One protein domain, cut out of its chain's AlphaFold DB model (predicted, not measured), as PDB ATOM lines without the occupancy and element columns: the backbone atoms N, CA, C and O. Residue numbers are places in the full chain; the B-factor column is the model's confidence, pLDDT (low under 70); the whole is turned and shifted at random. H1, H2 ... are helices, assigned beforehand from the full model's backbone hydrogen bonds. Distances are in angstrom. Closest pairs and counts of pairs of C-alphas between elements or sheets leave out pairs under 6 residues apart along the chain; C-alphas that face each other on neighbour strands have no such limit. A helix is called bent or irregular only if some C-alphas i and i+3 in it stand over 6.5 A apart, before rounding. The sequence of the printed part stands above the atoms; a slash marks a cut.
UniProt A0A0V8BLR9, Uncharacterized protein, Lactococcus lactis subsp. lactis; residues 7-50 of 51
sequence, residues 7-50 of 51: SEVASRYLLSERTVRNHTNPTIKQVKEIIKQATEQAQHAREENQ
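This is residues 7 to 50 of the 51 residues of an uncharacterized protein of Lactococcus lactis subsp. lactis (UniProt A0A0V8BLR9). One long helix, H2, makes nearly the whole length of a rod, and a short helix, H1, sits across its first end like the foot of an L. Residues 22 to 50, of which 22 to 48 belong to H2, stick out free. The printed part has 44 residues with two named helices, H1 then H2, and no named strand; its class is all helix. It is extended, with a radius of gyration of the C-alphas of 17.3 A and spans of 54 by 14 by 10 A.

H1 is residues 7 to 12, 8.5 A from first to last C-alpha, and begins at C-alpha 7 (78.344, 164.277, 70.208). H2 is residues 17 to 48, 45.9 A long between its first and last C-alphas, and ends at C-alpha 48 (40.969, 136.762, 63.280). H2 has a kink of 30 degrees near residue 24; it is neither bent nor irregular, but only just: C-alphas 23 and 26 are 6.5 A apart.

H1 and H2 touch, H2 with residues 17 to 20 alone; their closest C-alphas, those of Ala 10 and Glu 17, are 5.4 A apart. Their lines are about perpendicular, at 73 degrees. In H1 every O i to N i+4 pair is within hydrogen-bond range, in H2 26 of 28.

The C-alphas farthest apart, those of Leu 14 and Gln 50, are 53.8 A apart. The printed part has no cut, and the link from H1 to H2 is tight. The mean pLDDT of the printed part is 94.9; residue 50 is under 70.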
ATOM      1  N   SER A   7      77.092 163.537  70.385       97.12
ATOM      2  CA  SER A   7      78.344 164.277  70.208       97.12
ATOM      3  C   SER A   7      79.268 163.602  69.194       97.12
ATOM      4  O   SER A   7      79.868 164.288  68.370       97.12
ATOM      5  N   GLU A   8      79.342 162.269  69.181       97.44
ATOM      6  CA  GLU A   8      80.110 161.525  68.177       97.44
ATOM      7  C   GLU A   8      79.538 161.716  66.773       97.44
ATOM      8  O   GLU A   8      80.292 161.945  65.828       97.44
ATOM      9  N   VAL A   9      78.212 161.669  66.625       95.62
ATOM     10  CA  VAL A   9      77.553 161.947  65.340       95.62
ATOM     11  C   VAL A   9      77.784 163.402  64.928       95.62
ATOM     12  O   VAL A   9      78.192 163.663  63.801       95.62
ATOM     13  N   ALA A  10      77.584 164.350  65.842       97.56
ATOM     14  CA  ALA A  10      77.814 165.770  65.593       97.56
ATOM     15  C   ALA A  10      79.255 166.043  65.124       97.56
ATOM     16  O   ALA A  10      79.451 166.713  64.112       97.56
ATOM     17  N   SER A  11      80.247 165.449  65.795       97.56
ATOM     18  CA  SER A  11      81.669 165.567  65.459       97.56
ATOM     19  C   SER A  11      81.990 165.006  64.069       97.56
ATOM     20  O   SER A  11      82.607 165.689  63.254       97.56
ATOM     21  N   ARG A  12      81.498 163.799  63.746       96.38
ATOM     22  CA  ARG A  12      81.745 163.138  62.448       96.38
ATOM     23  C   ARG A  12      81.238 163.936  61.251       96.38
ATOM     24  O   ARG A  12      81.834 163.862  60.181       96.38
ATOM     25  N   TYR A  13      80.138 164.662  61.426       95.44
ATOM     26  CA  TYR A  13      79.481 165.397  60.344       95.44
ATOM     27  C   TYR A  13      79.660 166.917  60.442       95.44
ATOM     28  O   TYR A  13      79.058 167.639  59.652       95.44
ATOM     29  N   LEU A  14      80.480 167.409  61.382       97.25
ATOM     30  CA  LEU A  14      80.688 168.842  61.636       97.25
ATOM     31  C   LEU A  14      79.363 169.600  61.849       97.25
ATOM     32  O   LEU A  14      79.171 170.722  61.383       97.25
ATOM     33  N   LEU A  15      78.427 168.960  62.551       96.94
ATOM     34  CA  LEU A  15      77.111 169.503  62.873       96.94
ATOM     35  C   LEU A  15      77.028 169.869  64.353       96.94
ATOM     36  O   LEU A  15      77.778 169.368  65.183       96.94
ATOM     37  N   SER A  16      76.046 170.696  64.708       97.81
ATOM     38  CA  SER A  16      75.662 170.848  66.113       97.81
ATOM     39  C   SER A  16      74.805 169.661  66.564       97.81
ATOM     40  O   SER A  16      73.989 169.146  65.792       97.81
ATOM     41  N   GLU A  17      74.892 169.276  67.841       97.75
ATOM     42  CA  GLU A  17      73.978 168.276  68.418       97.75
ATOM     43  C   GLU A  17      72.506 168.671  68.242       97.75
ATOM     44  O   GLU A  17      71.641 167.815  68.050       97.75
ATOM     45  N   ARG A  18      72.210 169.978  68.265       97.94
ATOM     46  CA  ARG A  18      70.866 170.504  68.010       97.94
ATOM     47  C   ARG A  18      70.396 170.168  66.597       97.94
ATOM     48  O   ARG A  18      69.259 169.741  66.432       97.94
ATOM     49  N   THR A  19      71.259 170.324  65.596       97.75
ATOM     50  CA  THR A  19      70.959 169.958  64.205       97.75
ATOM     51  C   THR A  19      70.682 168.463  64.088       97.75
ATOM     52  O   THR A  19      69.673 168.079  63.501       97.75
ATOM     53  N   VAL A  20      71.521 167.626  64.712       97.50
ATOM     54  CA  VAL A  20      71.333 166.167  64.727       97.50
ATOM     55  C   VAL A  20      69.974 165.811  65.332       97.50
ATOM     56  O   VAL A  20      69.201 165.100  64.699       97.50
ATOM     57  N   ARG A  21      69.633 166.352  66.510       97.88
ATOM     58  CA  ARG A  21      68.335 166.111  67.169       97.88
ATOM     59  C   ARG A  21      67.153 166.580  66.328       97.88
ATOM     60  O   ARG A  21      66.164 165.864  66.215       97.88
ATOM     61  N   ASN A  22      67.243 167.771  65.741       97.69
ATOM     62  CA  ASN A  22      66.170 168.324  64.917       97.69
ATOM     63  C   ASN A  22      65.880 167.449  63.696       97.69
ATOM     64  O   ASN A  22      64.727 167.341  63.293       97.69
ATOM     65  N   HIS A  23      66.910 166.820  63.129       95.38
ATOM     66  CA  HIS A  23      66.751 165.926  61.992       95.38
ATOM     67  C   HIS A  23      66.290 164.521  62.406       95.38
ATOM     68  O   HIS A  23      65.425 163.947  61.753       95.38
ATOM     69  N   THR A  24      66.815 163.965  63.503       96.00
ATOM     70  CA  THR A  24      66.522 162.577  63.900       96.00
ATOM     71  C   THR A  24      65.222 162.419  64.684       96.00
ATOM     72  O   THR A  24      64.547 161.403  64.529       96.00
ATOM     73  N   ASN A  25      64.817 163.401  65.497       97.62
ATOM     74  CA  ASN A  25      63.605 163.299  66.318       97.62
ATOM     75  C   ASN A  25      62.321 163.075  65.492       97.62
ATOM     76  O   ASN A  25      61.534 162.203  65.876       97.62
ATOM     77  N   PRO A  26      62.086 163.791  64.371       98.38
ATOM     78  CA  PRO A  26      60.941 163.518  63.506       98.38
ATOM     79  C   PRO A  26      60.951 162.085  62.963       98.38
ATOM     80  O   PRO A  26      59.943 161.389  63.071       98.38
ATOM     81  N   THR A  27      62.097 161.604  62.474       97.56
ATOM     82  CA  THR A  27      62.239 160.236  61.954       97.56
ATOM     83  C   THR A  27      61.982 159.190  63.034       97.56
ATOM     84  O   THR A  27      61.235 158.244  62.806       97.56
ATOM     85  N   ILE A  28      62.533 159.377  64.238       97.38
ATOM     86  CA  ILE A  28      62.290 158.484  65.379       97.38
ATOM     87  C   ILE A  28      60.793 158.423  65.700       97.38
ATOM     88  O   ILE A  28      60.268 157.339  65.948       97.38
ATOM     89  N   LYS A  29      60.093 159.564  65.680       98.38
ATOM     90  CA  LYS A  29      58.642 159.604  65.894       98.38
ATOM     91  C   LYS A  29      57.904 158.803  64.821       98.38
ATOM     92  O   LYS A  29      57.080 157.968  65.168       98.38
ATOM     93  N   GLN A  30      58.220 159.013  63.544       98.44
ATOM     94  CA  GLN A  30      57.572 158.291  62.445       98.44
ATOM     95  C   GLN A  30      57.805 156.780  62.526       98.44
ATOM     96  O   GLN A  30      56.864 156.006  62.388       98.44
ATOM     97  N   VAL A  31      59.038 156.349  62.807       98.25
ATOM     98  CA  VAL A  31      59.370 154.924  62.951       98.25
ATOM     99  C   VAL A  31      58.593 154.287  64.103       98.25
ATOM    100  O   VAL A  31      58.096 153.174  63.955       98.25
ATOM    101  N   LYS A  32      58.436 154.990  65.233       98.50
ATOM    102  CA  LYS A  32      57.612 154.503  66.348       98.50
ATOM    103  C   LYS A  32      56.156 154.280  65.934       98.50
ATOM    104  O   LYS A  32      55.606 153.237  66.272       98.50
ATOM    105  N   GLU A  33      55.564 155.208  65.184       98.62
ATOM    106  CA  GLU A  33      54.184 155.065  64.697       98.62
ATOM    107  C   GLU A  33      54.040 153.885  63.724       98.62
ATOM    108  O   GLU A  33      53.099 153.109  63.851       98.62
ATOM    109  N   ILE A  34      55.000 153.688  62.812       98.44
ATOM    110  CA  ILE A  34      55.001 152.543  61.883       98.44
ATOM    111  C   ILE A  34      55.065 151.219  62.649       98.44
ATOM    112  O   ILE A  34      54.293 150.303  62.374       98.44
ATOM    113  N   ILE A  35      55.967 151.112  63.631       98.44
ATOM    114  CA  ILE A  35      56.097 149.903  64.457       98.44
ATOM    115  C   ILE A  35      54.802 149.644  65.233       98.44
ATOM    116  O   ILE A  35      54.366 148.496  65.319       98.44
ATOM    117  N   LYS A  36      54.180 150.696  65.777       98.31
ATOM    118  CA  LYS A  36      52.900 150.595  66.479       98.31
ATOM    119  C   LYS A  36      51.816 150.032  65.556       98.31
ATOM    120  O   LYS A  36      51.256 148.990  65.878       98.31
ATOM    121  N   GLN A  37      51.608 150.644  64.391       98.06
ATOM    122  CA  GLN A  37      50.612 150.196  63.412       98.06
ATOM    123  C   GLN A  37      50.854 148.752  62.963       98.06
ATOM    124  O   GLN A  37      49.921 147.956  62.913       98.06
ATOM    125  N   ALA A  38      52.107 148.388  62.682       97.62
ATOM    126  CA  ALA A  38      52.459 147.024  62.297       97.62
ATOM    127  C   ALA A  38      52.188 146.014  63.426       97.62
ATOM    128  O   ALA A  38      51.760 144.892  63.166       97.62
ATOM    129  N   THR A  39      52.410 146.411  64.683       97.69
ATOM    130  CA  THR A  39      52.123 145.571  65.853       97.69
ATOM    131  C   THR A  39      50.618 145.378  66.035       97.69
ATOM    132  O   THR A  39      50.182 144.244  66.207       97.69
ATOM    133  N   GLU A  40      49.829 146.449  65.933       96.94
ATOM    134  CA  GLU A  40      48.361 146.407  66.024       96.94
ATOM    135  C   GLU A  40      47.763 145.531  64.909       96.94
ATOM    136  O   GLU A  40      46.934 144.662  65.172       96.94
ATOM    137  N   GLN A  41      48.244 145.676  63.669       96.50
ATOM    138  CA  GLN A  41      47.830 144.828  62.544       96.50
ATOM    139  C   GLN A  41      48.188 143.353  62.763       96.50
ATOM    140  O   GLN A  41      47.372 142.470  62.506       96.50
ATOM    141  N   ALA A  42      49.395 143.071  63.263       95.69
ATOM    142  CA  ALA A  42      49.819 141.706  63.556       95.69
ATOM    143  C   ALA A  42      49.008 141.068  64.696       95.69
ATOM    144  O   ALA A  42      48.836 139.850  64.709       95.69
ATOM    145  N   GLN A  43      48.526 141.862  65.657       94.38
ATOM    146  CA  GLN A  43      47.634 141.393  66.717       94.38
ATOM    147  C   GLN A  43      46.247 141.063  66.168       94.38
ATOM    148  O   GLN A  43      45.803 139.932  66.350       94.38
ATOM    149  N   HIS A  44      45.627 141.976  65.416       91.81
ATOM    150  CA  HIS A  44      44.324 141.727  64.795       91.81
ATOM    151  C   HIS A  44      44.329 140.478  63.908       91.81
ATOM    152  O   HIS A  44      43.486 139.604  64.076       91.81
ATOM    153  N   ALA A  45      45.341 140.317  63.050       89.62
ATOM    154  CA  ALA A  45      45.447 139.137  62.194       89.62
ATOM    155  C   ALA A  45      45.558 137.820  62.991       89.62
ATOM    156  O   ALA A  45      45.128 136.771  62.514       89.62
ATOM    157  N   ARG A  46      46.139 137.842  64.199       88.56
ATOM    158  CA  ARG A  46      46.194 136.661  65.079       88.56
ATOM    159  C   ARG A  46      44.840 136.352  65.704       88.56
ATOM    160  O   ARG A  46      44.497 135.180  65.797       88.56
ATOM    161  N   GLU A  47      44.099 137.377  66.110       87.62
ATOM    162  CA  GLU A  47      42.756 137.239  66.681       87.62
ATOM    163  C   GLU A  47      41.760 136.714  65.632       87.62
ATOM    164  O   GLU A  47      41.003 135.793  65.922       87.62
ATOM    165  N   GLU A  48      41.825 137.211  64.392       80.50
ATOM    166  CA  GLU A  48      40.969 136.762  63.280       80.50
ATOM    167  C   GLU A  48      41.230 135.309  62.843       80.50
ATOM    168  O   GLU A  48      40.327 134.655  62.338       80.50
ATOM    169  N   ASN A  49      42.445 134.780  63.035       71.06
ATOM    170  CA  ASN A  49      42.782 133.388  62.694       71.06
ATOM    171  C   ASN A  49      42.483 132.382  63.825       71.06
ATOM    172  O   ASN A  49      42.740 131.188  63.658       71.06
ATOM    173  N   GLN A  50      42.003 132.842  64.986       66.06
ATOM    174  CA  GLN A  50      41.692 131.994  66.147       66.06
ATOM    175  C   GLN A  50      40.188 131.880  66.450       66.06
ATOM    176  O   GLN A  50      39.828 131.110  67.344       66.06
TER     177      GLN A  50